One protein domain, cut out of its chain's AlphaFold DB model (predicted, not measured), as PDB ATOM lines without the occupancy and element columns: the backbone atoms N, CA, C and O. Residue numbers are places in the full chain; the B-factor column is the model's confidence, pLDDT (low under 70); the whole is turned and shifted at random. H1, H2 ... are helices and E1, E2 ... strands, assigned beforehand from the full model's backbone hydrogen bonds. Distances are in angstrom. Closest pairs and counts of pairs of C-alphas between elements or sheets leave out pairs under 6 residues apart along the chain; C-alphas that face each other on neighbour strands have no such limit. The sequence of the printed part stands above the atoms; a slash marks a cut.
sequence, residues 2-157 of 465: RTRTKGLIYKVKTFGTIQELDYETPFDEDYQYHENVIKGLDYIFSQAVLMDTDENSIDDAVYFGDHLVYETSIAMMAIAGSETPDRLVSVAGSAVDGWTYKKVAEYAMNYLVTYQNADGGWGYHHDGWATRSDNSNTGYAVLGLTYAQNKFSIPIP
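This is residues 2 to 157 of the 465 residues of the protein "Terpene cyclase/mutase family protein" of Methanosarcinales archaeon (UniProt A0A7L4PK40). A small hairpin of two strands, E1 and E2, packs through E2 on H4, one of three helices, H3, H4 and H5, that form an up-and-down bundle with their centres in a triangle. Short H1 and the loop of residues 20 to 33 lie at one end of the long axis, and H2 runs from there toward this body, meeting H3 with its residues 41 to 44; the loop of residues 115 to 134 reaches the opposite end. The printed part has 156 residues, with five named helices and two named strands in the order H1 H2 E1 E2 H3 H4 H5; the sheet, E1 - E2, is antiparallel. The class is mostly helix, though under half of the residues are in named elements. The whole is compact, with a radius of gyration of the C-alphas of 15.5 A and spans of 48 by 36 by 32 A.

Look first at E1, residues 49 to 51, and E2, residues 61 to 63, an antiparallel hairpin at 145 degrees; N 49 and O 63, and N 61 and O 51, are each 3.0 A apart, within hydrogen-bond range. Next find H4, residues 101 to 114: its closest C-alphas with E2 are those of Tyr 107 and Ala 61, 4.3 A apart. E1 and H4 are near each other, with 9 pairs of C-alphas within 10 A. The hub is H3, residues 68 to 80, which touches H4 at a shallow tilt of 30 degrees, opposite ways, closest at the C-alphas of Met 76 and Ala 105, 5.8 A; the two form a helical hairpin. H5, residues 135 to 152, touches H3 at a shallow tilt of 25 degrees, the same way, closest at the C-alphas of Ser 73 and Gly 144, 4.1 A. H4 and H5, also a helical hairpin, touch at the C-alphas of Lys 102 and Phe 152, 6.2 A, their closest, opposite ways at a tilt of 37 degrees, only just steep. H3, H4 and H5 are the bundle, up and down: each runs against the one before it. H2, residues 34 to 46, only just touches H3, with 3 pairs of C-alphas within 8 A, using residues 41 to 44 alone; the closest C-alphas are those of Ile 44 and Ala 75, 6.5 A. H1, residues 16 to 19, touches no helix. Every O i to N i+4 pair is within hydrogen-bond range in H2, H3 and H4, and 13 of 14 are in H5; H1 is too short for such a pair, and 0 of its 1 O i to N i+3 pair is within range.

Find C-alpha 16 at (-81.107, 52.346, 78.636), where H1 begins; it ends at residue 19. H2 runs 18.2 A from residue 34 to 46, H3 17.7 A from 68 to 80, and H4 20.1 A from 101 to 114. E1, from C-alpha 49 at (-62.917, 28.284, 72.969) to 51, and E2, 61 to 63, are three residues each. H5, the longest helix, runs 25.4 A from 135 to C-alpha 152 at (-73.382, 44.678, 66.157).

The C-alphas farthest apart are those of Asp 22 and Trp 129, 49.4 A. The printed part has no cut; the links H1 to H2, H3 to H4 and H4 to H5 are long. Mean pLDDT of the printed part is 86.1; look for low confidence, under 70, in residues 2 to 24 and residue 129.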
ATOM      1  N   ARG A   2     -72.643  22.454  90.634       26.69
ATOM      2  CA  ARG A   2     -72.487  23.563  91.587       26.69
ATOM      3  C   ARG A   2     -71.298  24.411  91.145       26.69
ATOM      4  O   ARG A   2     -70.239  23.842  90.899       26.69
ATOM      5  N   THR A   3     -71.502  25.728  91.115       31.58
ATOM      6  CA  THR A   3     -70.513  26.812  90.940       31.58
ATOM      7  C   THR A   3     -69.751  26.824  89.610       31.58
ATOM      8  O   THR A   3     -68.804  26.052  89.506       31.58
ATOM      9  N   ARG A   4     -70.102  27.742  88.681       34.97
ATOM     10  CA  ARG A   4     -69.175  28.569  87.847       34.97
ATOM     11  C   ARG A   4     -69.768  29.202  86.563       34.97
ATOM     12  O   ARG A   4     -69.003  29.607  85.706       34.97
ATOM     13  N   THR A   5     -71.073  29.455  86.486       32.19
ATOM     14  CA  THR A   5     -71.636  30.408  85.486       32.19
ATOM     15  C   THR A   5     -72.468  31.530  86.140       32.19
ATOM     16  O   THR A   5     -73.233  32.233  85.501       32.19
ATOM     17  N   LYS A   6     -72.313  31.712  87.459       35.75
ATOM     18  CA  LYS A   6     -73.266  32.393  88.357       35.75
ATOM     19  C   LYS A   6     -73.097  33.915  88.490       35.75
ATOM     20  O   LYS A   6     -73.049  34.422  89.607       35.75
ATOM     21  N   GLY A   7     -72.941  34.647  87.395       34.19
ATOM     22  CA  GLY A   7     -72.818  36.105  87.503       34.19
ATOM     23  C   GLY A   7     -73.009  36.863  86.205       34.19
ATOM     24  O   GLY A   7     -72.300  37.844  86.001       34.19
ATOM     25  N   LEU A   8     -73.883  36.389  85.315       37.28
ATOM     26  CA  LEU A   8     -73.867  36.843  83.929       37.28
ATOM     27  C   LEU A   8     -75.204  37.279  83.334       37.28
ATOM     28  O   LEU A   8     -75.313  37.411  82.120       37.28
ATOM     29  N   ILE A   9     -76.183  37.601  84.172       40.53
ATOM     30  CA  ILE A   9     -77.374  38.345  83.755       40.53
ATOM     31  C   ILE A   9     -77.628  39.491  84.754       40.53
ATOM     32  O   ILE A   9     -78.751  39.876  85.064       40.53
ATOM     33  N   TYR A  10     -76.556  40.109  85.257       37.19
ATOM     34  CA  TYR A  10     -76.664  41.454  85.815       37.19
ATOM     35  C   TYR A  10     -76.490  42.464  84.677       37.19
ATOM     36  O   TYR A  10     -75.373  42.849  84.340       37.19
ATOM     37  N   LYS A  11     -77.645  42.903  84.155       44.28
ATOM     38  CA  LYS A  11     -77.900  44.040  83.248       44.28
ATOM     39  C   LYS A  11     -77.843  43.767  81.745       44.28
ATOM     40  O   LYS A  11     -76.916  44.148  81.048       44.28
ATOM     41  N   VAL A  12     -78.985  43.316  81.240       39.59
ATOM     42  CA  VAL A  12     -79.399  43.425  79.829       39.59
ATOM     43  C   VAL A  12     -80.160  44.755  79.577       39.59
ATOM     44  O   VAL A  12     -80.909  44.934  78.624       39.59
ATOM     45  N   LYS A  13     -79.908  45.765  80.420       41.94
ATOM     46  CA  LYS A  13     -80.199  47.182  80.142       41.94
ATOM     47  C   LYS A  13     -79.137  48.081  80.775       41.94
ATOM     48  O   LYS A  13     -79.429  49.073  81.428       41.94
ATOM     49  N   THR A  14     -77.860  47.738  80.611       46.50
ATOM     50  CA  THR A  14     -76.768  48.658  80.966       46.50
ATOM     51  C   THR A  14     -76.724  49.901  80.081       46.50
ATOM     52  O   THR A  14     -75.969  50.787  80.413       46.50
ATOM     53  N   PHE A  15     -77.495  50.034  78.998       45.34
ATOM     54  CA  PHE A  15     -77.446  51.245  78.160       45.34
ATOM     55  C   PHE A  15     -78.673  52.145  78.338       45.34
ATOM     56  O   PHE A  15     -78.519  53.345  78.549       45.34
ATOM     57  N   GLY A  16     -79.880  51.571  78.404       40.19
ATOM     58  CA  GLY A  16     -81.107  52.346  78.636       40.19
ATOM     59  C   GLY A  16     -81.167  53.024  80.013       40.19
ATOM     60  O   GLY A  16     -81.479  54.205  80.100       40.19
ATOM     61  N   THR A  17     -80.811  52.319  81.094       47.19
ATOM     62  CA  THR A  17     -80.861  52.869  82.466       47.19
ATOM     63  C   THR A  17     -79.634  53.728  82.819       47.19
ATOM     64  O   THR A  17     -79.626  54.420  83.832       47.19
ATOM     65  N   ILE A  18     -78.571  53.680  82.008       49.59
ATOM     66  CA  ILE A  18     -77.336  54.463  82.198       49.59
ATOM     67  C   ILE A  18     -77.496  55.888  81.658       49.59
ATOM     68  O   ILE A  18     -77.041  56.821  82.319       49.59
ATOM     69  N   GLN A  19     -78.274  56.072  80.583       44.94
ATOM     70  CA  GLN A  19     -78.696  57.401  80.124       44.94
ATOM     71  C   GLN A  19     -79.568  58.138  81.157       44.94
ATOM     72  O   GLN A  19     -79.474  59.356  81.278       44.94
ATOM     73  N   GLU A  20     -80.366  57.422  81.956       47.72
ATOM     74  CA  GLU A  20     -81.148  58.014  83.059       47.72
ATOM     75  C   GLU A  20     -80.281  58.454  84.256       47.72
ATOM     76  O   GLU A  20     -80.749  59.183  85.133       47.72
ATOM     77  N   LEU A  21     -79.014  58.024  84.296       54.84
ATOM     78  CA  LEU A  21     -78.050  58.300  85.363       54.84
ATOM     79  C   LEU A  21     -76.897  59.226  84.917       54.84
ATOM     80  O   LEU A  21     -75.895  59.297  85.626       54.84
ATOM     81  N   ASP A  22     -77.044  59.940  83.791       63.19
ATOM     82  CA  ASP A  22     -76.042  60.846  83.186       63.19
ATOM     83  C   ASP A  22     -74.718  60.168  82.758       63.19
ATOM     84  O   ASP A  22     -73.689  60.834  82.620       63.19
ATOM     85  N   TYR A  23     -74.721  58.857  82.519       63.38
ATOM     86  CA  TYR A  23     -73.570  58.139  81.963       63.38
ATOM     87  C   TYR A  23     -73.802  57.846  80.474       63.38
ATOM     88  O   TYR A  23     -74.937  57.627  80.045       63.38
ATOM     89  N   GLU A  24     -72.735  57.824  79.675       67.69
ATOM     90  CA  GLU A  24     -72.832  57.454  78.255       67.69
ATOM     91  C   GLU A  24     -72.715  55.935  78.086       67.69
ATOM     92  O   GLU A  24     -73.327  55.351  77.191       67.69
ATOM     93  N   THR A  25     -71.952  55.274  78.962       77.81
ATOM     94  CA  THR A  25     -71.684  53.839  78.861       77.81
ATOM     95  C   THR A  25     -71.401  53.200  80.229       77.81
ATOM     96  O   THR A  25     -70.831  53.836  81.115       77.81
ATOM     97  N   PRO A  26     -71.712  51.901  80.435       78.81
ATOM     98  CA  PRO A  26     -71.278  51.158  81.622       78.81
ATOM     99  C   PRO A  26     -69.755  51.055  81.762       78.81
ATOM    100  O   PRO A  26     -69.264  50.607  82.799       78.81
ATOM    101  N   PHE A  27     -69.004  51.441  80.727       85.62
ATOM    102  CA  PHE A  27     -67.550  51.508  80.738       85.62
ATOM    103  C   PHE A  27     -66.997  52.845  81.244       85.62
ATOM    104  O   PHE A  27     -65.778  52.983  81.294       85.62
ATOM    105  N   ASP A  28     -67.838  53.791  81.655       85.19
ATOM    106  CA  ASP A  28     -67.374  55.034  82.273       85.19
ATOM    107  C   ASP A  28     -66.785  54.744  83.659       85.19
ATOM    108  O   ASP A  28     -67.419  54.069  84.466       85.19
ATOM    109  N   GLU A  29     -65.580  55.245  83.958       88.25
ATOM    110  CA  GLU A  29     -64.889  54.979  85.238       88.25
ATOM    111  C   GLU A  29     -65.697  55.452  86.462       88.25
ATOM    112  O   GLU A  29     -65.595  54.871  87.543       88.25
ATOM    113  N   ASP A  30     -66.527  56.483  86.283       86.56
ATOM    114  CA  ASP A  30     -67.391  57.037  87.328       86.56
ATOM    115  C   ASP A  30     -68.667  56.201  87.551       86.56
ATOM    116  O   ASP A  30     -69.344  56.356  88.574       86.56
ATOM    117  N   TYR A  31     -68.999  55.273  86.644       82.50
ATOM    118  CA  TYR A  31     -70.132  54.378  86.833       82.50
ATOM    119  C   TYR A  31     -69.856  53.420  87.996       82.50
ATOM    120  O   TYR A  31     -68.926  52.617  87.966       82.50
ATOM    121  N   GLN A  32     -70.715  53.434  89.020       84.62
ATOM    122  CA  GLN A  32     -70.483  52.692  90.269       84.62
ATOM    123  C   GLN A  32     -70.253  51.172  90.094       84.62
ATOM    124  O   GLN A  32     -69.688  50.534  90.980       84.62
ATOM    125  N   TYR A  33     -70.706  50.589  88.975       83.75
ATOM    126  CA  TYR A  33     -70.540  49.167  88.653       83.75
ATOM    127  C   TYR A  33     -69.581  48.910  87.481       83.75
ATOM    128  O   TYR A  33     -69.511  47.777  87.008       83.75
ATOM    129  N   HIS A  34     -68.832  49.917  87.026       87.69
ATOM    130  CA  HIS A  34     -67.858  49.829  85.932       87.69
ATOM    131  C   HIS A  34     -66.942  48.602  86.050       87.69
ATOM    132  O   HIS A  34     -66.877  47.748  85.167       87.69
ATOM    133  N   GLU A  35     -66.300  48.464  87.207       91.25
ATOM    134  CA  GLU A  35     -65.393  47.360  87.521       91.25
ATOM    135  C   GLU A  35     -66.076  45.987  87.472       91.25
ATOM    136  O   GLU A  35     -65.451  44.992  87.110       91.25
ATOM    137  N   ASN A  36     -67.351  45.912  87.858       90.19
ATOM    138  CA  ASN A  36     -68.124  44.675  87.804       90.19
ATOM    139  C   ASN A  36     -68.443  44.300  86.354       90.19
ATOM    140  O   ASN A  36     -68.330  43.127  86.005       90.19
ATOM    141  N   VAL A  37     -68.792  45.283  85.519       87.00
ATOM    142  CA  VAL A  37     -69.072  45.079  84.090       87.00
ATOM    143  C   VAL A  37     -67.822  44.588  83.366       87.00
ATOM    144  O   VAL A  37     -67.884  43.572  82.676       87.00
ATOM    145  N   ILE A  38     -66.675  45.245  83.580       92.06
ATOM    146  CA  ILE A  38     -65.401  44.810  82.991       92.06
ATOM    147  C   ILE A  38     -65.065  43.386  83.431       92.06
ATOM    148  O   ILE A  38     -64.832  42.533  82.585       92.06
ATOM    149  N   LYS A  39     -65.120  43.083  84.734       94.31
ATOM    150  CA  LYS A  39     -64.802  41.733  85.235       94.31
ATOM    151  C   LYS A  39     -65.756  40.660  84.720       94.31
ATOM    152  O   LYS A  39     -65.324  39.530  84.514       94.31
ATOM    153  N   GLY A  40     -67.034  40.994  84.541       93.44
ATOM    154  CA  GLY A  40     -68.027  40.096  83.960       93.44
ATOM    155  C   GLY A  40     -67.685  39.749  82.515       93.44
ATOM    156  O   GLY A  40     -67.572  38.572  82.182       93.44
ATOM    157  N   LEU A  41     -67.437  40.757  81.678       96.12
ATOM    158  CA  LEU A  41     -67.044  40.555  80.280       96.12
ATOM    159  C   LEU A  41     -65.685  39.853  80.161       96.12
ATOM    160  O   LEU A  41     -65.560  38.890  79.407       96.12
ATOM    161  N   ASP A  42     -64.690  40.257  80.953       97.00
ATOM    162  CA  ASP A  42     -63.374  39.614  80.978       97.00
ATOM    163  C   ASP A  42     -63.482  38.130  81.348       97.00
ATOM    164  O   ASP A  42     -62.783  37.287  80.781       97.00
ATOM    165  N   TYR A  43     -64.386  37.791  82.274       96.94
ATOM    166  CA  TYR A  43     -64.681  36.404  82.600       96.94
ATOM    167  C   TYR A  43     -65.220  35.651  81.382       96.94
ATOM    168  O   TYR A  43     -64.664  34.603  81.061       96.94
ATOM    169  N   ILE A  44     -66.215  36.181  80.663       96.88
ATOM    170  CA  ILE A  44     -66.752  35.551  79.440       96.88
ATOM    171  C   ILE A  44     -65.634  35.305  78.435       96.88
ATOM    172  O   ILE A  44     -65.435  34.174  77.996       96.88
ATOM    173  N   PHE A  45     -64.854  36.338  78.112       98.50
ATOM    174  CA  PHE A  45     -63.774  36.214  77.138       98.50
ATOM    175  C   PHE A  45     -62.703  35.223  77.592       98.50
ATOM    176  O   PHE A  45     -62.127  34.522  76.762       98.50
ATOM    177  N   SER A  46     -62.451  35.092  78.897       97.81
ATOM    178  CA  SER A  46     -61.537  34.069  79.420       97.81
ATOM    179  C   SER A  46     -62.029  32.630  79.204       97.81
ATOM    180  O   SER A  46     -61.216  31.711  79.271       97.81
ATOM    181  N   GLN A  47     -63.330  32.432  78.961       97.56
ATOM    182  CA  GLN A  47     -63.944  31.126  78.697       97.56
ATOM    183  C   GLN A  47     -64.086  30.810  77.199       97.56
ATOM    184  O   GLN A  47     -64.590  29.742  76.866       97.56
ATOM    185  N   ALA A  48     -63.672  31.712  76.301       98.12
ATOM    186  CA  ALA A  48     -63.798  31.505  74.861       98.12
ATOM    187  C   ALA A  48     -62.957  30.310  74.386       98.12
ATOM    188  O   ALA A  48     -61.753  30.236  74.664       98.12
ATOM    189  N   VAL A  49     -63.579  29.419  73.616       97.75
ATOM    190  CA  VAL A  49     -62.917  28.284  72.969       97.75
ATOM    191  C   VAL A  49     -63.040  28.436  71.456       97.75
ATOM    192  O   VAL A  49     -64.147  28.577  70.940       97.75
ATOM    193  N   LEU A  50     -61.900  28.431  70.761       97.50
ATOM    194  CA  LEU A  50     -61.851  28.445  69.298       97.50
ATOM    195  C   LEU A  50     -62.152  27.060  68.728       97.50
ATOM    196  O   LEU A  50     -61.820  26.039  69.340       97.50
ATOM    197  N   MET A  51     -62.769  27.052  67.556       95.25
ATOM    198  CA  MET A  51     -63.137  25.849  66.831       95.25
ATOM    199  C   MET A  51     -62.941  26.050  65.331       95.25
ATOM    200  O   MET A  51     -63.282  27.098  64.788       95.25
ATOM    201  N   ASP A  52     -62.421  25.004  64.700       94.69
ATOM    202  CA  ASP A  52     -62.348  24.794  63.257       94.69
ATOM    203  C   ASP A  52     -63.521  23.888  62.868       94.69
ATOM    204  O   ASP A  52     -63.525  22.697  63.201       94.69
ATOM    205  N   THR A  53     -64.562  24.468  62.270       90.62
ATOM    206  CA  THR A  53     -65.822  23.754  62.023       90.62
ATOM    207  C   THR A  53     -65.813  22.883  60.766       90.62
ATOM    208  O   THR A  53     -66.657  21.990  60.650       90.62
ATOM    209  N   ASP A  54     -64.862  23.084  59.849       89.31
ATOM    210  CA  ASP A  54     -64.771  22.367  58.568       89.31
ATOM    211  C   ASP A  54     -63.481  21.532  58.410       89.31
ATOM    212  O   ASP A  54     -63.237  20.941  57.352       89.31
ATOM    213  N   GLU A  55     -62.686  21.433  59.479       89.19
ATOM    214  CA  GLU A  55     -61.414  20.709  59.567       89.19
ATOM    215  C   GLU A  55     -60.346  21.211  58.570       89.19
ATOM    216  O   GLU A  55     -59.424  20.470  58.190       89.19
ATOM    217  N   ASN A  56     -60.430  22.473  58.133       91.62
ATOM    218  CA  ASN A  56     -59.470  23.063  57.197       91.62
ATOM    219  C   ASN A  56     -58.196  23.615  57.883       91.62
ATOM    220  O   ASN A  56     -57.298  24.138  57.210       91.62
ATOM    221  N   SER A  57     -58.073  23.424  59.201       92.19
ATOM    222  CA  SER A  57     -57.028  23.948  60.094       92.19
ATOM    223  C   SER A  57     -57.068  25.465  60.318       92.19
ATOM    224  O   SER A  57     -56.029  26.063  60.625       92.19
ATOM    225  N   ILE A  58     -58.235  26.092  60.163       92.88
ATOM    226  CA  ILE A  58     -58.480  27.508  60.444       92.88
ATOM    227  C   ILE A  58     -59.672  27.598  61.388       92.88
ATOM    228  O   ILE A  58     -60.775  27.203  61.038       92.88
ATOM    229  N   ASP A  59     -59.453  28.176  62.568       94.62
ATOM    230  CA  ASP A  59     -60.559  28.465  63.475       94.62
ATOM    231  C   ASP A  59     -61.488  29.509  62.837       94.62
ATOM    232  O   ASP A  59     -61.057  30.614  62.471       94.62
ATOM    233  N   ASP A  60     -62.764  29.164  62.734       94.94
ATOM    234  CA  ASP A  60     -63.828  29.963  62.126       94.94
ATOM    235  C   ASP A  60     -65.040  30.144  63.056       94.94
ATOM    236  O   ASP A  60     -65.969  30.885  62.722       94.94
ATOM    237  N   ALA A  61     -64.993  29.556  64.256       97.44
ATOM    238  CA  ALA A  61     -66.033  29.664  65.268       97.44
ATOM    239  C   ALA A  61     -65.486  29.846  66.698       97.44
ATOM    240  O   ALA A  61     -64.340  29.514  67.014       97.44
ATOM    241  N   VAL A  62     -66.334  30.389  67.579       98.12
ATOM    242  CA  VAL A  62     -66.103  30.516  69.027       98.12
ATOM    243  C   VAL A  62     -67.317  29.954  69.758       98.12
ATOM    244  O   VAL A  62     -68.445  30.289  69.418       98.12
ATOM    245  N   TYR A  63     -67.100  29.167  70.807       97.38
ATOM    246  CA  TYR A  63     -68.166  28.774  71.731       97.38
ATOM    247  C   TYR A  63     -67.741  28.956  73.190       97.38
ATOM    248  O   TYR A  63     -66.563  29.168  73.501       97.38
ATOM    249  N   PHE A  64     -68.723  28.887  74.087       96.31
ATOM    250  CA  PHE A  64     -68.550  29.108  75.518       96.31
ATOM    251  C   PHE A  64     -69.221  28.009  76.341       96.31
ATOM    252  O   PHE A  64     -70.314  27.548  76.013       96.31
ATOM    253  N   GLY A  65     -68.587  27.668  77.463       91.25
ATOM    254  CA  GLY A  65     -69.194  26.869  78.523       91.25
ATOM    255  C   GLY A  65     -69.247  25.359  78.271       91.25
ATOM    256  O   GLY A  65     -68.555  24.834  77.403       91.25
ATOM    257  N   ASP A  66     -70.042  24.672  79.092       86.88
ATOM    258  CA  ASP A  66     -70.331  23.239  79.018       86.88
ATOM    259  C   ASP A  66     -71.665  22.983  78.293       86.88
ATOM    260  O   ASP A  66     -71.760  22.034  77.522       86.88
ATOM    261  N   HIS A  67     -72.690  23.819  78.501       86.88
ATOM    262  CA  HIS A  67     -73.950  23.764  77.747       86.88
ATOM    263  C   HIS A  67     -73.824  24.679  76.532       86.88
ATOM    264  O   HIS A  67     -74.324  25.804  76.522       86.88
ATOM    265  N   LEU A  68     -73.087  24.183  75.542       93.25
ATOM    266  CA  LEU A  68     -72.426  24.978  74.512       93.25
ATOM    267  C   LEU A  68     -73.350  25.980  73.819       93.25
ATOM    268  O   LEU A  68     -72.993  27.147  73.712       93.25
ATOM    269  N   VAL A  69     -74.540  25.571  73.370       93.44
ATOM    270  CA  VAL A  69     -75.472  26.500  72.701       93.44
ATOM    271  C   VAL A  69     -76.018  27.539  73.677       93.44
ATOM    272  O   VAL A  69     -75.994  28.734  73.387       93.44
ATOM    273  N   TYR A  70     -76.475  27.101  74.848       89.25
ATOM    274  CA  TYR A  70     -77.088  27.963  75.855       89.25
ATOM    275  C   TYR A  70     -76.124  29.051  76.346       89.25
ATOM    276  O   TYR A  70     -76.435  30.241  76.326       89.25
ATOM    277  N   GLU A  71     -74.918  28.644  76.740       93.75
ATOM    278  CA  GLU A  71     -73.902  29.544  77.285       93.75
ATOM    279  C   GLU A  71     -73.268  30.413  76.193       93.75
ATOM    280  O   GLU A  71     -72.999  31.588  76.449       93.75
ATOM    281  N   THR A  72     -73.121  29.908  74.962       97.69
ATOM    282  CA  THR A  72     -72.698  30.738  73.819       97.69
ATOM    283  C   THR A  72     -73.720  31.825  73.515       97.69
ATOM    284  O   THR A  72     -73.345  32.979  73.331       97.69
ATOM    285  N   SER A  73     -75.011  31.497  73.545       96.44
ATOM    286  CA  SER A  73     -76.075  32.468  73.279       96.44
ATOM    287  C   SER A  73     -76.122  33.573  74.335       96.44
ATOM    288  O   SER A  73     -76.191  34.753  73.996       96.44
ATOM    289  N   ILE A  74     -76.003  33.216  75.618       94.12
ATOM    290  CA  ILE A  74     -75.943  34.191  76.720       94.12
ATOM    291  C   ILE A  74     -74.672  35.049  76.627       94.12
ATOM    292  O   ILE A  74     -74.731  36.262  76.831       94.12
ATOM    293  N   ALA A  75     -73.527  34.454  76.274       97.56
ATOM    294  CA  ALA A  75     -72.296  35.202  76.032       97.56
ATOM    295  C   ALA A  75     -72.468  36.210  74.885       97.56
ATOM    296  O   ALA A  75     -72.071  37.365  75.033       97.56
ATOM    297  N   MET A  76     -73.113  35.816  73.781       97.94
ATOM    298  CA  MET A  76     -73.441  36.720  72.673       97.94
ATOM    299  C   MET A  76     -74.337  37.872  73.127       97.94
ATOM    300  O   MET A  76     -74.025  39.019  72.818       97.94
ATOM    301  N   MET A  77     -75.389  37.599  73.908       95.25
ATOM    302  CA  MET A  77     -76.260  38.644  74.463       95.25
ATOM    303  C   MET A  77     -75.470  39.653  75.305       95.25
ATOM    304  O   MET A  77     -75.639  40.858  75.138       95.25
ATOM    305  N   ALA A  78     -74.569  39.187  76.175       93.06
ATOM    306  CA  ALA A  78     -73.753  40.060  77.019       93.06
ATOM    307  C   ALA A  78     -72.712  40.866  76.218       93.06
ATOM    308  O   ALA A  78     -72.525  42.059  76.463       93.06
ATOM    309  N   ILE A  79     -72.043  40.233  75.249       96.38
ATOM    310  CA  ILE A  79     -71.032  40.877  74.401       96.38
ATOM    311  C   ILE A  79     -71.691  41.915  73.490       96.38
ATOM    312  O   ILE A  79     -71.263  43.066  73.475       96.38
ATOM    313  N   ALA A  80     -72.740  41.546  72.758       95.00
ATOM    314  CA  ALA A  80     -73.430  42.447  71.840       95.00
ATOM    315  C   ALA A  80     -74.227  43.525  72.590       95.00
ATOM    316  O   ALA A  80     -74.192  44.696  72.216       95.00
ATOM    317  N   GLY A  81     -74.834  43.174  73.729       90.19
ATOM    318  CA  GLY A  81     -75.483  44.116  74.644       90.19
ATOM    319  C   GLY A  81     -74.529  45.124  75.294       90.19
ATOM    320  O   GLY A  81     -74.987  46.035  75.979       90.19
ATOM    321  N   SER A  82     -73.213  44.991  75.079       89.88
ATOM    322  CA  SER A  82     -72.236  46.026  75.420       89.88
ATOM    323  C   SER A  82     -72.214  47.205  74.444       89.88
ATOM    324  O   SER A  82     -71.518  48.171  74.728       89.88
ATOM    325  N   GLU A  83     -72.856  47.095  73.272       88.94
ATOM    326  CA  GLU A  83     -72.931  48.141  72.234       88.94
ATOM    327  C   GLU A  83     -71.565  48.760  71.858       88.94
ATOM    328  O   GLU A  83     -71.464  49.902  71.421       88.94
ATOM    329  N   THR A  84     -70.480  47.992  72.021       91.62
ATOM    330  CA  THR A  84     -69.102  48.431  71.748       91.62
ATOM    331  C   THR A  84     -68.390  47.494  70.767       91.62
ATOM    332  O   THR A  84     -67.386  46.872  71.119       91.62
ATOM    333  N   PRO A  85     -68.875  47.380  69.515       94.19
ATOM    334  CA  PRO A  85     -68.377  46.402  68.542       94.19
ATOM    335  C   PRO A  85     -66.864  46.496  68.295       94.19
ATOM    336  O   PRO A  85     -66.208  45.467  68.139       94.19
ATOM    337  N   ASP A  86     -66.300  47.706  68.329       95.62
ATOM    338  CA  ASP A  86     -64.878  47.969  68.069       95.62
ATOM    339  C   ASP A  86     -63.977  47.841  69.308       95.62
ATOM    340  O   ASP A  86     -62.750  47.948  69.203       95.62
ATOM    341  N   ARG A  87     -64.550  47.624  70.501       95.31
ATOM    342  CA  ARG A  87     -63.761  47.455  71.727       95.31
ATOM    343  C   ARG A  87     -62.940  46.176  71.634       95.31
ATOM    344  O   ARG A  87     -63.427  45.142  71.186       95.31
ATOM    345  N   LEU A  88     -61.682  46.254  72.061       98.12
ATOM    346  CA  LEU A  88     -60.777  45.111  72.070       98.12
ATOM    347  C   LEU A  88     -60.917  44.312  73.364       98.12
ATOM    348  O   LEU A  88     -60.956  44.883  74.456       98.12
ATOM    349  N   VAL A  89     -60.906  42.989  73.239       98.38
ATOM    350  CA  VAL A  89     -60.683  42.072  74.357       98.38
ATOM    351  C   VAL A  89     -59.260  42.276  74.876       98.38
ATOM    352  O   VAL A  89     -58.305  42.236  74.101       98.38
ATOM    353  N   SER A  90     -59.114  42.487  76.185       96.75
ATOM    354  CA  SER A  90     -57.816  42.654  76.853       96.75
ATOM    355  C   SER A  90     -57.687  41.684  78.029       96.75
ATOM    356  O   SER A  90     -57.570  42.075  79.188       96.75
ATOM    357  N   VAL A  91     -57.729  40.389  77.717       97.94
ATOM    358  CA  VAL A  91     -57.740  39.299  78.699       97.94
ATOM    359  C   VAL A  91     -56.579  38.364  78.407       97.94
ATOM    360  O   VAL A  91     -56.679  37.427  77.615       97.94
ATOM    361  N   ALA A  92     -55.455  38.601  79.082       97.00
ATOM    362  CA  ALA A  92     -54.240  37.822  78.880       97.00
ATOM    363  C   ALA A  92     -54.488  36.310  79.064       97.00
ATOM    364  O   ALA A  92     -54.910  35.859  80.130       97.00
ATOM    365  N   GLY A  93     -54.169  35.528  78.031       96.25
ATOM    366  CA  GLY A  93     -54.351  34.072  78.017       96.25
ATOM    367  C   GLY A  93     -55.714  33.596  77.507       96.25
ATOM    368  O   GLY A  93     -55.884  32.390  77.348       96.25
ATOM    369  N   SER A  94     -56.649  34.506  77.216       98.00
ATOM    370  CA  SER A  94     -57.846  34.188  76.432       98.00
ATOM    371  C   SER A  94     -57.464  33.831  74.992       98.00
ATOM    372  O   SER A  94     -56.534  34.412  74.426       98.00
ATOM    373  N   ALA A  95     -58.210  32.910  74.378       98.12
ATOM    374  CA  ALA A  95     -58.048  32.568  72.967       98.12
ATOM    375  C   ALA A  95     -58.430  33.722  72.018       98.12
ATOM    376  O   ALA A  95     -57.989  33.746  70.871       98.12
ATOM    377  N   VAL A  96     -59.209  34.693  72.506       98.44
ATOM    378  CA  VAL A  96     -59.692  35.852  71.739       98.44
ATOM    379  C   VAL A  96     -59.065  37.176  72.200       98.44
ATOM    380  O   VAL A  96     -59.578  38.248  71.889       98.44
ATOM    381  N   ASP A  97     -57.948  37.132  72.937       98.50
ATOM    382  CA  ASP A  97     -57.214  38.337  73.345       98.50
ATOM    383  C   ASP A  97     -56.797  39.180  72.123       98.50
ATOM    384  O   ASP A  97     -56.264  38.672  71.132       98.50
ATOM    385  N   GLY A  98     -57.064  40.486  72.180       98.31
ATOM    386  CA  GLY A  98     -56.815  41.426  71.086       98.31
ATOM    387  C   GLY A  98     -57.828  41.391  69.935       98.31
ATOM    388  O   GLY A  98     -57.647  42.134  68.969       98.31
ATOM    389  N   TRP A  99     -58.880  40.568  69.996       98.62
ATOM    390  CA  TRP A  99     -59.983  40.628  69.030       98.62
ATOM    391  C   TRP A  99     -60.950  41.758  69.379       98.62
ATOM    392  O   TRP A  99     -61.075  42.138  70.542       98.62
ATOM    393  N   THR A 100     -61.653  42.290  68.378       98.56
ATOM    394  CA  THR A 100     -62.799  43.169  68.629       98.56
ATOM    395  C   THR A 100     -63.974  42.358  69.171       98.56
ATOM    396  O   THR A 100     -64.117  41.172  68.860       98.56
ATOM    397  N   TYR A 101     -64.847  42.990  69.951       98.12
ATOM    398  CA  TYR A 101     -66.058  42.346  70.460       98.12
ATOM    399  C   TYR A 101     -66.959  41.877  69.312       98.12
ATOM    400  O   TYR A 101     -67.487  40.767  69.378       98.12
ATOM    401  N   LYS A 102     -67.062  42.667  68.229       98.00
ATOM    402  CA  LYS A 102     -67.778  42.269  67.007       98.00
ATOM    403  C   LYS A 102     -67.231  40.969  66.432       98.00
ATOM    404  O   LYS A 102     -68.011  40.056  66.201       98.00
ATOM    405  N   LYS A 103     -65.907  40.822  66.320       98.44
ATOM    406  CA  LYS A 103     -65.297  39.590  65.803       98.44
ATOM    407  C   LYS A 103     -65.609  38.370  66.676       98.44
ATOM    408  O   LYS A 103     -65.855  37.289  66.151       98.44
ATOM    409  N   VAL A 104     -65.608  38.520  68.004       98.69
ATOM    410  CA  VAL A 104     -65.983  37.416  68.907       98.69
ATOM    411  C   VAL A 104     -67.445  37.014  68.694       98.69
ATOM    412  O   VAL A 104     -67.737  35.826  68.591       98.69
ATOM    413  N   ALA A 105     -68.352  37.988  68.580       98.50
ATOM    414  CA  ALA A 105     -69.766  37.731  68.315       98.50
ATOM    415  C   ALA A 105     -70.014  37.132  66.916       98.50
ATOM    416  O   ALA A 105     -70.856  36.249  66.792       98.50
ATOM    417  N   GLU A 106     -69.262  37.541  65.887       98.38
ATOM    418  CA  GLU A 106     -69.304  36.951  64.536       98.38
ATOM    419  C   GLU A 106     -68.897  35.473  64.563       98.38
ATOM    420  O   GLU A 106     -69.567  34.623  63.988       98.38
ATOM    421  N   TYR A 107     -67.835  35.133  65.293       98.56
ATOM    422  CA  TYR A 107     -67.395  33.744  65.422       98.56
ATOM    423  C   TYR A 107     -68.357  32.900  66.277       98.56
ATOM    424  O   TYR A 107     -68.528  31.709  66.027       98.56
ATOM    425  N   ALA A 108     -69.013  33.500  67.272       98.56
ATOM    426  CA  ALA A 108     -70.070  32.835  68.032       98.56
ATOM    427  C   ALA A 108     -71.350  32.621  67.202       98.56
ATOM    428  O   ALA A 108     -71.978  31.568  67.289       98.56
ATOM    429  N   MET A 109     -71.690  33.581  66.335       97.81
ATOM    430  CA  MET A 109     -72.734  33.438  65.319       97.81
ATOM    431  C   MET A 109     -72.416  32.266  64.381       97.81
ATOM    432  O   MET A 109     -73.272  31.406  64.193       97.81
ATOM    433  N   ASN A 110     -71.182  32.169  63.870       97.25
ATOM    434  CA  ASN A 110     -70.756  31.048  63.023       97.25
ATOM    435  C   ASN A 110     -70.943  29.695  63.721       97.25
ATOM    436  O   ASN A 110     -71.457  28.766  63.107       97.25
ATOM    437  N   TYR A 111     -70.603  29.590  65.012       97.62
ATOM    438  CA  TYR A 111     -70.853  28.371  65.789       97.62
ATOM    439  C   TYR A 111     -72.338  27.975  65.778       97.62
ATOM    440  O   TYR A 111     -72.674  26.832  65.467       97.62
ATOM    441  N   LEU A 112     -73.238  28.914  66.092       97.56
ATOM    442  CA  LEU A 112     -74.676  28.634  66.116       97.56
ATOM    443  C   LEU A 112     -75.213  28.292  64.721       97.56
ATOM    444  O   LEU A 112     -75.988  27.351  64.592       97.56
ATOM    445  N   VAL A 113     -74.786  29.005  63.679       96.38
ATOM    446  CA  VAL A 113     -75.201  28.738  62.295       96.38
ATOM    447  C   VAL A 113     -74.765  27.342  61.849       96.38
ATOM    448  O   VAL A 113     -75.582  26.590  61.322       96.38
ATOM    449  N   THR A 114     -73.504  26.974  62.082       95.44
ATOM    450  CA  THR A 114     -72.952  25.690  61.625       95.44
ATOM    451  C   THR A 114     -73.587  24.493  62.333       95.44
ATOM    452  O   THR A 114     -73.764  23.442  61.718       95.44
ATOM    453  N   TYR A 115     -73.956  24.644  63.607       94.69
ATOM    454  CA  TYR A 115     -74.524  23.561  64.417       94.69
ATOM    455  C   TYR A 115     -76.028  23.688  64.673       94.69
ATOM    456  O   TYR A 115     -76.547  23.093  65.620       94.69
ATOM    457  N   GLN A 116     -76.740  24.419  63.813       96.94
ATOM    458  CA  GLN A 116     -78.183  24.248  63.686       96.94
ATOM    459  C   GLN A 116     -78.468  22.851  63.122       96.94
ATOM    460  O   GLN A 116     -77.864  22.414  62.138       96.94
ATOM    461  N   ASN A 117     -79.388  22.127  63.748       95.50
ATOM    462  CA  ASN A 117     -79.748  20.793  63.295       95.50
ATOM    463  C   ASN A 117     -80.572  20.836  62.008       95.50
ATOM    464  O   ASN A 117     -81.176  21.841  61.647       95.50
ATOM    465  N   ALA A 118     -80.659  19.689  61.333       93.88
ATOM    466  CA  ALA A 118     -81.415  19.552  60.090       93.88
ATOM    467  C   ALA A 118     -82.931  19.802  60.235       93.88
ATOM    468  O   ALA A 118     -83.592  20.063  59.236       93.88
ATOM    469  N   ASP A 119     -83.479  19.695  61.449       94.19
ATOM    470  CA  ASP A 119     -84.867  20.063  61.762       94.19
ATOM    471  C   ASP A 119     -85.030  21.557  62.094       94.19
ATOM    472  O   ASP A 119     -86.142  21.995  62.374       94.19
ATOM    473  N   GLY A 120     -83.938  22.329  62.057       96.38
ATOM    474  CA  GLY A 120     -83.919  23.770  62.282       96.38
ATOM    475  C   GLY A 120     -83.708  24.216  63.725       96.38
ATOM    476  O   GLY A 120     -83.527  25.409  63.971       96.38
ATOM    477  N   GLY A 121     -83.747  23.289  64.683       96.50
ATOM    478  CA  GLY A 121     -83.549  23.599  66.093       96.50
ATOM    479  C   GLY A 121     -82.089  23.495  66.532       96.50
ATOM    480  O   GLY A 121     -81.197  23.150  65.754       96.50
ATOM    481  N   TRP A 122     -81.851  23.757  67.816       97.00
ATOM    482  CA  TRP A 122     -80.548  23.568  68.451       97.00
ATOM    483  C   TRP A 122     -80.646  22.647  69.659       97.00
ATOM    484  O   TRP A 122     -81.596  22.725  70.438       97.00
ATOM    485  N   GLY A 123     -79.642  21.788  69.824       94.94
ATOM    486  CA  GLY A 123     -79.433  21.015  71.047       94.94
ATOM    487  C   GLY A 123     -78.512  21.724  72.037       94.94
ATOM    488  O   GLY A 123     -78.107  22.863  71.832       94.94
ATOM    489  N   TYR A 124     -78.136  21.032  73.110       91.62
ATOM    490  CA  TYR A 124     -77.180  21.559  74.093       91.62
ATOM    491  C   TYR A 124     -75.733  21.537  73.575       91.62
ATOM    492  O   TYR A 124     -74.915  22.357  73.991       91.62
ATOM    493  N   HIS A 125     -75.410  20.596  72.683       90.31
ATOM    494  CA  HIS A 125     -74.060  20.354  72.166       90.31
ATOM    495  C   HIS A 125     -74.056  20.196  70.642       90.31
ATOM    496  O   HIS A 125     -75.044  19.745  70.067       90.31
ATOM    497  N   HIS A 126     -72.924  20.506  70.002       86.81
ATOM    498  CA  HIS A 126     -72.704  20.237  68.576       86.81
ATOM    499  C   HIS A 126     -72.389  18.761  68.279       86.81
ATOM    500  O   HIS A 126     -72.564  18.301  67.151       86.81
ATOM    501  N   ASP A 127     -71.941  17.995  69.279       82.69
ATOM    502  CA  ASP A 127     -71.639  16.574  69.154       82.69
ATOM    503  C   ASP A 127     -72.173  15.729  70.331       82.69
ATOM    504  O   ASP A 127     -72.644  16.214  71.364       82.69
ATOM    505  N   GLY A 128     -72.165  14.407  70.147       78.69
ATOM    506  CA  GLY A 128     -72.532  13.456  71.196       78.69
ATOM    507  C   GLY A 128     -74.035  13.200  71.355       78.69
ATOM    508  O   GLY A 128     -74.766  13.017  70.386       78.69
ATOM    509  N   TRP A 129     -74.476  13.035  72.606       65.31
ATOM    510  CA  TRP A 129     -75.812  12.522  72.958       65.31
ATOM    511  C   TRP A 129     -76.872  13.616  73.140       65.31
ATOM    512  O   TRP A 129     -78.059  13.303  73.159       65.31
ATOM    513  N   ALA A 130     -76.445  14.870  73.274       77.31
ATOM    514  CA  ALA A 130     -77.291  16.028  73.557       77.31
ATOM    515  C   ALA A 130     -77.356  16.994  72.359       77.31
ATOM    516  O   ALA A 130     -77.494  18.205  72.530       77.31
ATOM    517  N   THR A 131     -77.230  16.441  71.150       85.25
ATOM    518  CA  THR A 131     -77.321  17.175  69.882       85.25
ATOM    519  C   THR A 131     -78.748  17.382  69.415       85.25
ATOM    520  O   THR A 131     -78.974  18.220  68.559       85.25
ATOM    521  N   ARG A 132     -79.722  16.632  69.943       91.88
ATOM    522  CA  ARG A 132     -81.125  16.759  69.529       91.88
ATOM    523  C   ARG A 132     -81.648  18.155  69.818       91.88
ATOM    524  O   ARG A 132     -81.376  18.689  70.890       91.88
ATOM    525  N   SER A 133     -82.413  18.685  68.873       94.94
ATOM    526  CA  SER A 133     -83.079  19.969  69.020       94.94
ATOM    527  C   SER A 133     -83.993  19.980  70.237       94.94
ATOM    528  O   SER A 133     -84.788  19.064  70.444       94.94
ATOM    529  N   ASP A 134     -83.846  21.024  71.044       94.00
ATOM    530  CA  ASP A 134     -84.580  21.240  72.280       94.00
ATOM    531  C   ASP A 134     -85.066  22.689  72.303       94.00
ATOM    532  O   ASP A 134     -84.281  23.629  72.174       94.00
ATOM    533  N   ASN A 135     -86.367  22.888  72.498       95.31
ATOM    534  CA  ASN A 135     -86.986  24.208  72.431       95.31
ATOM    535  C   ASN A 135     -86.486  25.199  73.503       95.31
ATOM    536  O   ASN A 135     -86.609  26.413  73.334       95.31
ATOM    537  N   SER A 136     -85.899  24.719  74.605       91.00
ATOM    538  CA  SER A 136     -85.169  25.586  75.534       91.00
ATOM    539  C   SER A 136     -83.878  26.109  74.907       91.00
ATOM    540  O   SER A 136     -83.614  27.299  75.012       91.00
ATOM    541  N   ASN A 137     -83.105  25.280  74.204       93.38
ATOM    542  CA  ASN A 137     -81.869  25.721  73.554       93.38
ATOM    543  C   ASN A 137     -82.163  26.569  72.326       93.38
ATOM    544  O   ASN A 137     -81.619  27.664  72.233       93.38
ATOM    545  N   THR A 138     -83.068  26.134  71.442       96.94
ATOM    546  CA  THR A 138     -83.504  26.955  70.302       96.94
ATOM    547  C   THR A 138     -84.001  28.316  70.789       96.94
ATOM    548  O   THR A 138     -83.593  29.345  70.258       96.94
ATOM    549  N   GLY A 139     -84.791  28.348  71.869       95.12
ATOM    550  CA  GLY A 139     -85.297  29.583  72.463       95.12
ATOM    551  C   GLY A 139     -84.222  30.548  72.980       95.12
ATOM    552  O   GLY A 139     -84.487  31.749  73.027       95.12
ATOM    553  N   TYR A 140     -83.032  30.075  73.360       94.56
ATOM    554  CA  TYR A 140     -81.906  30.939  73.743       94.56
ATOM    555  C   TYR A 140     -80.966  31.226  72.566       94.56
ATOM    556  O   TYR A 140     -80.494  32.354  72.465       94.56
ATOM    557  N   ALA A 141     -80.771  30.274  71.647       97.50
ATOM    558  CA  ALA A 141     -80.019  30.468  70.405       97.50
ATOM    559  C   ALA A 141     -80.515  31.705  69.660       97.50
ATOM    560  O   ALA A 141     -79.736  32.614  69.378       97.50
ATOM    561  N   VAL A 142     -81.833  31.806  69.468       97.25
ATOM    562  CA  VAL A 142     -82.458  32.957  68.807       97.25
ATOM    563  C   VAL A 142     -82.186  34.291  69.504       97.25
ATOM    564  O   VAL A 142     -82.023  35.292  68.821       97.25
ATOM    565  N   LEU A 143     -82.037  34.323  70.835       96.44
ATOM    566  CA  LEU A 143     -81.652  35.549  71.540       96.44
ATOM    567  C   LEU A 143     -80.213  35.953  71.204       96.44
ATOM    568  O   LEU A 143     -79.966  37.109  70.871       96.44
ATOM    569  N   GLY A 144     -79.266  35.011  71.236       96.88
ATOM    570  CA  GLY A 144     -77.879  35.280  70.846       96.88
ATOM    571  C   GLY A 144     -77.785  35.835  69.421       96.88
ATOM    572  O   GLY A 144     -77.132  36.858  69.198       96.88
ATOM    573  N   LEU A 145     -78.505  35.207  68.484       97.81
ATOM    574  CA  LEU A 145     -78.592  35.635  67.086       97.81
ATOM    575  C   LEU A 145     -79.160  37.061  66.959       97.81
ATOM    576  O   LEU A 145     -78.531  37.910  66.327       97.81
ATOM    577  N   THR A 146     -80.304  37.350  67.596       96.25
ATOM    578  CA  THR A 146     -80.942  38.676  67.532       96.25
ATOM    579  C   THR A 146     -80.058  39.774  68.118       96.25
ATOM    580  O   THR A 146     -79.926  40.835  67.517       96.25
ATOM    581  N   TYR A 147     -79.406  39.542  69.260       95.44
ATOM    582  CA  TYR A 147     -78.531  40.554  69.864       95.44
ATOM    583  C   TYR A 147     -77.333  40.879  68.964       95.44
ATOM    584  O   TYR A 147     -77.007  42.052  68.771       95.44
ATOM    585  N   ALA A 148     -76.692  39.859  68.385       95.88
ATOM    586  CA  ALA A 148     -75.584  40.049  67.452       95.88
ATOM    587  C   ALA A 148     -76.013  40.832  66.198       95.88
ATOM    588  O   ALA A 148     -75.308  41.755  65.778       95.88
ATOM    589  N   GLN A 149     -77.189  40.520  65.647       93.88
ATOM    590  CA  GLN A 149     -77.769  41.252  64.522       93.88
ATOM    591  C   GLN A 149     -78.058  42.708  64.885       93.88
ATOM    592  O   GLN A 149     -77.522  43.620  64.257       93.88
ATOM    593  N   ASN A 150     -78.857  42.935  65.922       90.69
ATOM    594  CA  ASN A 150     -79.396  44.256  66.218       90.69
ATOM    595  C   ASN A 150     -78.339  45.219  66.759       90.69
ATOM    596  O   ASN A 150     -78.366  46.403  66.435       90.69
ATOM    597  N   LYS A 151     -77.411  44.735  67.593       89.00
ATOM    598  CA  LYS A 151     -76.442  45.610  68.269       89.00
ATOM    599  C   LYS A 151     -75.138  45.757  67.514       89.00
ATOM    600  O   LYS A 151     -74.540  46.826  67.558       89.00
ATOM    601  N   PHE A 152     -74.679  44.700  66.843       93.00
ATOM    602  CA  PHE A 152     -73.382  44.678  66.157       93.00
ATOM    603  C   PHE A 152     -73.495  44.599  64.627       93.00
ATOM    604  O   PHE A 152     -72.465  44.569  63.943       93.00
ATOM    605  N   SER A 153     -74.717  44.605  64.083       88.69
ATOM    606  CA  SER A 153     -74.984  44.522  62.640       88.69
ATOM    607  C   SER A 153     -74.380  43.267  62.004       88.69
ATOM    608  O   SER A 153     -73.843  43.318  60.902       88.69
ATOM    609  N   ILE A 154     -74.426  42.138  62.719       91.12
ATOM    610  CA  ILE A 154     -73.965  40.840  62.212       91.12
ATOM    611  C   ILE A 154     -75.155  40.149  61.529       91.12
ATOM    612  O   ILE A 154     -76.107  39.775  62.218       91.12
ATOM    613  N   PRO A 155     -75.157  39.988  60.194       87.12
ATOM    614  CA  PRO A 155     -76.307  39.439  59.489       87.12
ATOM    615  C   PRO A 155     -76.521  37.965  59.843       87.12
ATOM    616  O   PRO A 155     -75.576  37.176  59.880       87.12
ATOM    617  N   ILE A 156     -77.781  37.590  60.054       92.25
ATOM    618  CA  ILE A 156     -78.175  36.192  60.227       92.25
ATOM    619  C   ILE A 156     -78.340  35.578  58.831       92.25
ATOM    620  O   ILE A 156     -79.073  36.142  58.014       92.25
ATOM    621  N   PRO A 157     -77.694  34.441  58.526       89.88
ATOM    622  CA  PRO A 157     -77.847  33.796  57.227       89.88
ATOM    623  C   PRO A 157     -79.310  33.402  56.944       89.88
ATOM    624  O   PRO A 157     -79.952  32.809  57.815       89.88
TER     625      PRO A 157